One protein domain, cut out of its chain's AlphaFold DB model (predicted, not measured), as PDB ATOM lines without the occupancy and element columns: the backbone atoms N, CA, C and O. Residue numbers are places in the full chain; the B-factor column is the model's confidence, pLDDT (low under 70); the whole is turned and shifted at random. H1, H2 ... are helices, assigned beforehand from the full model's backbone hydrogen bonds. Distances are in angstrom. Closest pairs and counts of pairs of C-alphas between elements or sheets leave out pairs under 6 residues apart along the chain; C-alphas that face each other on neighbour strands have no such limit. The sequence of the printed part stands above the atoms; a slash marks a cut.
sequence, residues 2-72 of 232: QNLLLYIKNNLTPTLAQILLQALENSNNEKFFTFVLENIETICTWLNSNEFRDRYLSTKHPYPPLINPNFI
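AT A GLANCE: This is residues 2 to 72 of the 232 residues of a protein of Campylobacter coli (UniProt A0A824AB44). Five short helices make a small rounded body, H2 and H4 nearest its middle, H1 on one side, H3 and H5 toward opposite ends. From H5, residues 58 to 72, with no named element, fold back across the middle on the side away from H1. The printed part has 71 residues, all helix in class, in the order H1 to H5; it is compact, radius of gyration of the C-alphas 11.7 A, spans 30 by 24 by 21 A.

IN THESE COORDINATES: H2, residues 14 to 25, measures 15.9 A from C-alpha 14 at (129.538, -67.224, 369.495). H1 is residues 2 to 11, 14.3 A; H3 30 to 38, 12.3 A; H4 40 to 47, 10.4 A; H5 50 to 57, 9.9 A, ending at C-alpha 57 (122.923, -56.642, 373.292).

HOW THE PARTS SIT: H2 is close to but not clearly touching H1, closest C-alphas Ile 8 and Ala 17, 6.5 A, at a steep tilt of 41 degrees, opposite ways. H4 and H5 are close but not clearly touching, closest C-alphas Trp 46 and Phe 52, 6.7 A, about perpendicular at 77 degrees. H5 is apart from H1, H2 and H3. In all five helices every O i to N i+4 pair is within hydrogen-bond range.

THE WHOLE: The C-alphas farthest apart, Gln 2 and Thr 59, are 32.3 A apart. The printed part has no cut, and the four links between helices are tight. Residue 2 alone has pLDDT under 70.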
ATOM      1  N   GLN A   2     145.200 -68.127 361.951       63.25
ATOM      2  CA  GLN A   2     144.857 -69.201 362.914       63.25
ATOM      3  C   GLN A   2     144.933 -68.773 364.393       63.25
ATOM      4  O   GLN A   2     144.013 -69.071 365.150       63.25
ATOM      5  N   ASN A   3     145.957 -68.005 364.787       79.12
ATOM      6  CA  ASN A   3     146.092 -67.518 366.167       79.12
ATOM      7  C   ASN A   3     144.991 -66.520 366.567       79.12
ATOM      8  O   ASN A   3     144.487 -66.595 367.681       79.12
ATOM      9  N   LEU A   4     144.563 -65.641 365.651       79.81
ATOM     10  CA  LEU A   4     143.471 -64.689 365.896       79.81
ATOM     11  C   LEU A   4     142.128 -65.411 366.061       79.81
ATOM     12  O   LEU A   4     141.380 -65.130 366.989       79.81
ATOM     13  N   LEU A   5     141.838 -66.371 365.179       81.50
ATOM     14  CA  LEU A   5     140.621 -67.180 365.251       81.50
ATOM     15  C   LEU A   5     140.552 -67.986 366.550       81.50
ATOM     16  O   LEU A   5     139.490 -68.068 367.163       81.50
ATOM     17  N   LEU A   6     141.676 -68.567 366.977       86.69
ATOM     18  CA  LEU A   6     141.758 -69.270 368.254       86.69
ATOM     19  C   LEU A   6     141.556 -68.306 369.431       86.69
ATOM     20  O   LEU A   6     140.798 -68.616 370.344       86.69
ATOM     21  N   TYR A   7     142.171 -67.122 369.376       88.88
ATOM     22  CA  TYR A   7     142.004 -66.093 370.398       88.88
ATOM     23  C   TYR A   7     140.543 -65.647 370.528       88.88
ATOM     24  O   TYR A   7     139.996 -65.661 371.627       88.88
ATOM     25  N   ILE A   8     139.879 -65.329 369.413       89.38
ATOM     26  CA  ILE A   8     138.461 -64.944 369.382       89.38
ATOM     27  C   ILE A   8     137.586 -66.057 369.964       89.38
ATOM     28  O   ILE A   8     136.753 -65.782 370.821       89.38
ATOM     29  N   LYS A   9     137.802 -67.315 369.560       89.75
ATOM     30  CA  LYS A   9     137.038 -68.465 370.076       89.75
ATOM     31  C   LYS A   9     137.194 -68.668 371.582       89.75
ATOM     32  O   LYS A   9     136.246 -69.094 372.230       89.75
ATOM     33  N   ASN A  10     138.375 -68.379 372.122       93.75
ATOM     34  CA  ASN A  10     138.653 -68.555 373.544       93.75
ATOM     35  C   ASN A  10     138.146 -67.384 374.400       93.75
ATOM     36  O   ASN A  10     137.923 -67.575 375.592       93.75
ATOM     37  N   ASN A  11     137.967 -66.194 373.816       95.50
ATOM     38  CA  ASN A  11     137.656 -64.966 374.557       95.50
ATOM     39  C   ASN A  11     136.260 -64.391 374.286       95.50
ATOM     40  O   ASN A  11     135.820 -63.519 375.029       95.50
ATOM     41  N   LEU A  12     135.556 -64.834 373.243       96.12
ATOM     42  CA  LEU A  12     134.218 -64.352 372.896       96.12
ATOM     43  C   LEU A  12     133.229 -65.508 372.780       96.12
ATOM     44  O   LEU A  12     133.528 -66.569 372.232       96.12
ATOM     45  N   THR A  13     132.005 -65.275 373.251       95.62
ATOM     46  CA  THR A  13     130.881 -66.175 372.966       95.62
ATOM     47  C   THR A  13     130.569 -66.166 371.464       95.62
ATOM     48  O   THR A  13     130.881 -65.183 370.787       95.62
ATOM     49  N   PRO A  14     129.897 -67.198 370.915       94.38
ATOM     50  CA  PRO A  14     129.538 -67.224 369.495       94.38
ATOM     51  C   PRO A  14     128.794 -65.965 369.026       94.38
ATOM     52  O   PRO A  14     129.075 -65.446 367.950       94.38
ATOM     53  N   THR A  15     127.900 -65.423 369.859       93.62
ATOM     54  CA  THR A  15     127.163 -64.185 369.564       93.62
ATOM     55  C   THR A  15     128.084 -62.968 369.465       93.62
ATOM     56  O   THR A  15     127.955 -62.181 368.533       93.62
ATOM     57  N   LEU A  16     129.026 -62.811 370.398       96.06
ATOM     58  CA  LEU A  16     129.971 -61.692 370.383       96.06
ATOM     59  C   LEU A  16     131.001 -61.823 369.255       96.06
ATOM     60  O   LEU A  16     131.349 -60.834 368.615       96.06
ATOM     61  N   ALA A  17     131.455 -63.046 368.978       95.00
ATOM     62  CA  ALA A  17     132.333 -63.325 367.851       95.00
ATOM     63  C   ALA A  17     131.656 -62.959 366.522       95.00
ATOM     64  O   ALA A  17     132.293 -62.346 365.671       95.00
ATOM     65  N   GLN A  18     130.357 -63.252 366.369       93.62
ATOM     66  CA  GLN A  18     129.599 -62.887 365.171       93.62
ATOM     67  C   GLN A  18     129.548 -61.369 364.949       93.62
ATOM     68  O   GLN A  18     129.659 -60.931 363.810       93.62
ATOM     69  N   ILE A  19     129.437 -60.562 366.010       95.06
ATOM     70  CA  ILE A  19     129.465 -59.092 365.906       95.06
ATOM     71  C   ILE A  19     130.790 -58.611 365.302       95.06
ATOM     72  O   ILE A  19     130.792 -57.803 364.371       95.06
ATOM     73  N   LEU A  20     131.914 -59.122 365.812       95.31
ATOM     74  CA  LEU A  20     133.239 -58.770 365.306       95.31
ATOM     75  C   LEU A  20     133.432 -59.247 363.859       95.31
ATOM     76  O   LEU A  20     133.898 -58.480 363.021       95.31
ATOM     77  N   LEU A  21     133.048 -60.490 363.556       91.94
ATOM     78  CA  LEU A  21     133.164 -61.060 362.212       91.94
ATOM     79  C   LEU A  21     132.329 -60.281 361.193       91.94
ATOM     80  O   LEU A  21     132.849 -59.917 360.147       91.94
ATOM     81  N   GLN A  22     131.087 -59.934 361.528       92.31
ATOM     82  CA  GLN A  22     130.223 -59.137 360.659       92.31
ATOM     83  C   GLN A  22     130.833 -57.759 360.360       92.31
ATOM     84  O   GLN A  22     130.757 -57.270 359.236       92.31
ATOM     85  N   ALA A  23     131.446 -57.109 361.351       92.81
ATOM     86  CA  ALA A  23     132.115 -55.829 361.134       92.81
ATOM     87  C   ALA A  23     133.353 -55.964 360.227       92.81
ATOM     88  O   ALA A  23     133.578 -55.100 359.382       92.81
ATOM     89  N   LEU A  24     134.110 -57.059 360.361       92.56
ATOM     90  CA  LEU A  24     135.234 -57.385 359.478       92.56
ATOM     91  C   LEU A  24     134.779 -57.664 358.039       92.56
ATOM     92  O   LEU A  24     135.388 -57.153 357.110       92.56
ATOM     93  N   GLU A  25     133.692 -58.415 357.855       90.88
ATOM     94  CA  GLU A  25     133.110 -58.722 356.537       90.88
ATOM     95  C   GLU A  25     132.546 -57.479 355.833       90.88
ATOM     96  O   GLU A  25     132.565 -57.390 354.607       90.88
ATOM     97  N   ASN A  26     132.063 -56.500 356.601       89.69
ATOM     98  CA  ASN A  26     131.467 -55.268 356.079       89.69
ATOM     99  C   ASN A  26     132.491 -54.179 355.713       89.69
ATOM    100  O   ASN A  26     132.091 -53.072 355.339       89.69
ATOM    101  N   SER A  27     133.793 -54.440 355.847       90.62
ATOM    102  CA  SER A  27     134.846 -53.471 355.545       90.62
ATOM    103  C   SER A  27     135.888 -54.064 354.605       90.62
ATOM    104  O   SER A  27     136.165 -55.252 354.637       90.62
ATOM    105  N   ASN A  28     136.503 -53.202 353.797       91.06
ATOM    106  CA  ASN A  28     137.679 -53.521 352.982       91.06
ATOM    107  C   ASN A  28     138.877 -52.632 353.373       91.06
ATOM    108  O   ASN A  28     139.800 -52.436 352.586       91.06
ATOM    109  N   ASN A  29     138.837 -52.016 354.559       92.12
ATOM    110  CA  ASN A  29     139.827 -51.042 355.004       92.12
ATOM    111  C   ASN A  29     140.979 -51.729 355.759       92.12
ATOM    112  O   ASN A  29     140.830 -52.147 356.906       92.12
ATOM    113  N   GLU A  30     142.160 -51.789 355.142       93.19
ATOM    114  CA  GLU A  30     143.356 -52.403 355.741       93.19
ATOM    115  C   GLU A  30     143.764 -51.764 357.074       93.19
ATOM    116  O   GLU A  30     144.234 -52.455 357.982       93.19
ATOM    117  N   LYS A  31     143.547 -50.452 357.233       92.00
ATOM    118  CA  LYS A  31     143.849 -49.751 358.488       92.00
ATOM    119  C   LYS A  31     142.920 -50.198 359.608       92.00
ATOM    120  O   LYS A  31     143.370 -50.376 360.732       92.00
ATOM    121  N   PHE A  32     141.646 -50.428 359.296       94.94
ATOM    122  CA  PHE A  32     140.689 -50.992 360.244       94.94
ATOM    123  C   PHE A  32     141.083 -52.417 360.650       94.94
ATOM    124  O   PHE A  32     141.096 -52.731 361.838       94.94
ATOM    125  N   PHE A  33     141.487 -53.264 359.700       94.69
ATOM    126  CA  PHE A  33     141.958 -54.614 360.022       94.69
ATOM    127  C   PHE A  33     143.209 -54.603 360.900       94.69
ATOM    128  O   PHE A  33     143.281 -55.347 361.877       94.69
ATOM    129  N   THR A  34     144.167 -53.734 360.583       94.50
ATOM    130  CA  THR A  34     145.381 -53.543 361.385       94.50
ATOM    131  C   THR A  34     145.022 -53.093 362.799       94.50
ATOM    132  O   THR A  34     145.447 -53.720 363.765       94.50
ATOM    133  N   PHE A  35     144.135 -52.101 362.924       93.94
ATOM    134  CA  PHE A  35     143.641 -51.624 364.211       93.94
ATOM    135  C   PHE A  35     143.004 -52.748 365.040       93.94
ATOM    136  O   PHE A  35     143.303 -52.882 366.226       93.94
ATOM    137  N   VAL A  36     142.153 -53.582 364.431       94.44
ATOM    138  CA  VAL A  36     141.515 -54.717 365.117       94.44
ATOM    139  C   VAL A  36     142.552 -55.719 365.618       94.44
ATOM    140  O   VAL A  36     142.424 -56.207 366.737       94.44
ATOM    141  N   LEU A  37     143.574 -56.027 364.815       93.75
ATOM    142  CA  LEU A  37     144.644 -56.948 365.204       93.75
ATOM    143  C   LEU A  37     145.455 -56.415 366.389       93.75
ATOM    144  O   LEU A  37     145.715 -57.160 367.330       93.75
ATOM    145  N   GLU A  38     145.823 -55.136 366.349       94.19
ATOM    146  CA  GLU A  38     146.616 -54.479 367.393       94.19
ATOM    147  C   GLU A  38     145.832 -54.288 368.698       94.19
ATOM    148  O   GLU A  38     146.419 -54.295 369.776       94.19
ATOM    149  N   ASN A  39     144.503 -54.164 368.618       94.00
ATOM    150  CA  ASN A  39     143.635 -53.848 369.756       94.00
ATOM    151  C   ASN A  39     142.676 -54.991 370.125       94.00
ATOM    152  O   ASN A  39     141.666 -54.760 370.795       94.00
ATOM    153  N   ILE A  40     142.965 -56.227 369.704       94.94
ATOM    154  CA  ILE A  40     142.039 -57.355 369.873       94.94
ATOM    155  C   ILE A  40     141.706 -57.634 371.343       94.94
ATOM    156  O   ILE A  40     140.561 -57.940 371.666       94.94
ATOM    157  N   GLU A  41     142.672 -57.484 372.251       94.69
ATOM    158  CA  GLU A  41     142.452 -57.688 373.688       94.69
ATOM    159  C   GLU A  41     141.479 -56.647 374.258       94.69
ATOM    160  O   GLU A  41     140.540 -56.995 374.981       94.69
ATOM    161  N   THR A  42     141.645 -55.382 373.864       95.19
ATOM    162  CA  THR A  42     140.762 -54.266 374.233       95.19
ATOM    163  C   THR A  42     139.353 -54.470 373.684       95.19
ATOM    164  O   THR A  42     138.377 -54.321 374.422       95.19
ATOM    165  N   ILE A  43     139.237 -54.874 372.414       96.38
ATOM    166  CA  ILE A  43     137.959 -55.203 371.769       96.38
ATOM    167  C   ILE A  43     137.267 -56.335 372.534       96.38
ATOM    168  O   ILE A  43     136.111 -56.196 372.934       96.38
ATOM    169  N   CYS A  44     137.969 -57.438 372.804       96.50
ATOM    170  CA  CYS A  44     137.392 -58.564 373.533       96.50
ATOM    171  C   CYS A  44     136.952 -58.176 374.949       96.50
ATOM    172  O   CYS A  44     135.884 -58.593 375.398       96.50
ATOM    173  N   THR A  45     137.739 -57.353 375.640       96.75
ATOM    174  CA  THR A  45     137.399 -56.849 376.978       96.75
ATOM    175  C   THR A  45     136.126 -56.004 376.943       96.75
ATOM    176  O   THR A  45     135.226 -56.198 377.761       96.75
ATOM    177  N   TRP A  46     136.008 -55.101 375.966       97.38
ATOM    178  CA  TRP A  46     134.824 -54.267 375.784       97.38
ATOM    179  C   TRP A  46     133.571 -55.084 375.459       97.38
ATOM    180  O   TRP A  46     132.550 -54.916 376.127       97.38
ATOM    181  N   LEU A  47     133.649 -55.999 374.490       97.25
ATOM    182  CA  LEU A  47     132.512 -56.824 374.067       97.25
ATOM    183  C   LEU A  47     131.977 -57.721 375.197       97.25
ATOM    184  O   LEU A  47     130.782 -58.001 375.245       97.25
ATOM    185  N   ASN A  48     132.839 -58.142 376.128       97.31
ATOM    186  CA  ASN A  48     132.446 -58.908 377.314       97.31
ATOM    187  C   ASN A  48     131.959 -58.041 378.490       97.31
ATOM    188  O   ASN A  48     131.544 -58.577 379.519       97.31
ATOM    189  N   SER A  49     132.018 -56.712 378.382       97.44
ATOM    190  CA  SER A  49     131.653 -55.826 379.485       97.44
ATOM    191  C   SER A  49     130.143 -55.817 379.758       97.44
ATOM    192  O   SER A  49     129.311 -55.954 378.856       97.44
ATOM    193  N   ASN A  50     129.775 -55.586 381.023       96.94
ATOM    194  CA  ASN A  50     128.373 -55.396 381.405       96.94
ATOM    195  C   ASN A  50     127.759 -54.183 380.686       96.94
ATOM    196  O   ASN A  50     126.623 -54.257 380.234       96.94
ATOM    197  N   GLU A  51     128.529 -53.100 380.518       96.00
ATOM    198  CA  GLU A  51     128.081 -51.906 379.790       96.00
ATOM    199  C   GLU A  51     127.698 -52.244 378.345       96.00
ATOM    200  O   GLU A  51     126.626 -51.843 377.887       96.00
ATOM    201  N   PHE A  52     128.533 -53.016 377.640       97.06
ATOM    202  CA  PHE A  52     128.242 -53.424 376.270       97.06
ATOM    203  C   PHE A  52     126.965 -54.266 376.190       97.06
ATOM    204  O   PHE A  52     126.080 -54.000 375.370       97.06
ATOM    205  N   ARG A  53     126.834 -55.258 377.080       96.00
ATOM    206  CA  ARG A  53     125.648 -56.117 377.142       96.00
ATOM    207  C   ARG A  53     124.380 -55.303 377.373       96.00
ATOM    208  O   ARG A  53     123.403 -55.466 376.641       96.00
ATOM    209  N   ASP A  54     124.399 -54.433 378.372       95.88
ATOM    210  CA  ASP A  54     123.209 -53.723 378.817       95.88
ATOM    211  C   ASP A  54     122.791 -52.647 377.806       95.88
ATOM    212  O   ASP A  54     121.597 -52.422 377.629       95.88
ATOM    213  N   ARG A  55     123.737 -52.024 377.087       93.06
ATOM    214  CA  ARG A  55     123.432 -50.971 376.101       93.06
ATOM    215  C   ARG A  55     123.155 -51.476 374.691       93.06
ATOM    216  O   ARG A  55     122.322 -50.876 374.014       93.06
ATOM    217  N   TYR A  56     123.835 -52.531 374.242       94.88
ATOM    218  CA  TYR A  56     123.823 -52.935 372.832       94.88
ATOM    219  C   TYR A  56     123.226 -54.321 372.591       94.88
ATOM    220  O   TYR A  56     122.475 -54.497 371.632       94.88
ATOM    221  N   LEU A  57     123.506 -55.304 373.453       93.75
ATOM    222  CA  LEU A  57     122.923 -56.642 373.292       93.75
ATOM    223  C   LEU A  57     121.458 -56.679 373.727       93.75
ATOM    224  O   LEU A  57     120.620 -57.224 373.011       93.75
ATOM    225  N   SER A  58     121.137 -56.078 374.877       93.19
ATOM    226  CA  SER A  58     119.770 -56.066 375.420       93.19
ATOM    227  C   SER A  58     118.782 -55.339 374.493       93.19
ATOM    228  O   SER A  58     117.638 -55.765 374.337       93.19
ATOM    229  N   THR A  59     119.256 -54.283 373.826       91.81
ATOM    230  CA  THR A  59     118.491 -53.441 372.898       91.81
ATOM    231  C   THR A  59     118.515 -53.964 371.464       91.81
ATOM    232  O   THR A  59     117.818 -53.417 370.612       91.81
ATOM    233  N   LYS A  60     119.282 -55.033 371.191       93.00
ATOM    234  CA  LYS A  60     119.508 -55.600 369.851       93.00
ATOM    235  C   LYS A  60     119.989 -54.547 368.848       93.00
ATOM    236  O   LYS A  60     119.499 -54.483 367.722       93.00
ATOM    237  N   HIS A  61     120.934 -53.711 369.270       93.44
ATOM    238  CA  HIS A  61     121.488 -52.663 368.423       93.44
ATOM    239  C   HIS A  61     122.117 -53.281 367.158       93.44
ATOM    240  O   HIS A  61     122.975 -54.155 367.290       93.44
ATOM    241  N   PRO A  62     121.733 -52.852 365.939       92.75
ATOM    242  CA  PRO A  62     122.142 -53.522 364.699       92.75
ATOM    243  C   PRO A  62     123.632 -53.345 364.372       92.75
ATOM    244  O   PRO A  62     124.238 -54.219 363.760       92.75
ATOM    245  N   TYR A  63     124.233 -52.235 364.813       95.00
ATOM    246  CA  TYR A  63     125.645 -51.906 364.576       95.00
ATOM    247  C   TYR A  63     126.334 -51.503 365.882       95.00
ATOM    248  O   TYR A  63     126.539 -50.316 366.126       95.00
ATOM    249  N   PRO A  64     126.584 -52.444 366.803       96.19
ATOM    250  CA  PRO A  64     127.181 -52.115 368.089       96.19
ATOM    251  C   PRO A  64     128.673 -51.756 367.916       96.19
ATOM    252  O   PRO A  64     129.346 -52.357 367.070       96.19
ATOM    253  N   PRO A  65     129.205 -50.795 368.694       96.38
ATOM    254  CA  PRO A  65     130.585 -50.344 368.562       96.38
ATOM    255  C   PRO A  65     131.560 -51.424 369.034       96.38
ATOM    256  O   PRO A  65     131.362 -52.034 370.087       96.38
ATOM    257  N   LEU A  66     132.636 -51.642 368.278       96.69
ATOM    258  CA  LEU A  66     133.633 -52.678 368.584       96.69
ATOM    259  C   LEU A  66     134.582 -52.312 369.728       96.69
ATOM    260  O   LEU A  66     135.253 -53.183 370.276       96.69
ATOM    261  N   ILE A  67     134.625 -51.039 370.102       95.50
ATOM    262  CA  ILE A  67     135.390 -50.511 371.229       95.50
ATOM    263  C   ILE A  67     134.531 -49.501 371.989       95.50
ATOM    264  O   ILE A  67     133.540 -49.001 371.453       95.50
ATOM    265  N   ASN A  68     134.890 -49.198 373.237       94.38
ATOM    266  CA  ASN A  68     134.115 -48.266 374.050       94.38
ATOM    267  C   ASN A  68     134.202 -46.839 373.467       94.38
ATOM    268  O   ASN A  68     135.293 -46.265 373.488       94.38
ATOM    269  N   PRO A  69     133.087 -46.227 373.017       90.62
ATOM    270  CA  PRO A  69     133.109 -44.896 372.405       90.62
ATOM    271  C   PRO A  69     133.620 -43.775 373.322       90.62
ATOM    272  O   PRO A  69     133.985 -42.713 372.832       90.62
ATOM    273  N   ASN A  70     133.637 -43.986 374.644       85.94
ATOM    274  CA  ASN A  70     134.036 -42.968 375.621       85.94
ATOM    275  C   ASN A  70     135.555 -42.882 375.848       85.94
ATOM    276  O   ASN A  70     136.006 -41.942 376.496       85.94
ATOM    277  N   PHE A  71     136.337 -43.853 375.367       79.81
ATOM    278  CA  PHE A  71     137.777 -43.963 375.652       79.81
ATOM    279  C   PHE A  71     138.642 -43.893 374.388       79.81
ATOM    280  O   PHE A  71     139.706 -44.501 374.326       79.81
ATOM    281  N   ILE A  72     138.172 -43.178 373.367       79.50
ATOM    282  CA  ILE A  72     138.858 -43.048 372.079       79.50
ATOM    283  C   ILE A  72     139.284 -41.597 371.920       79.50
ATOM    284  O   ILE A  72     138.458 -40.693 372.043       79.50
TER     285      ILE A  72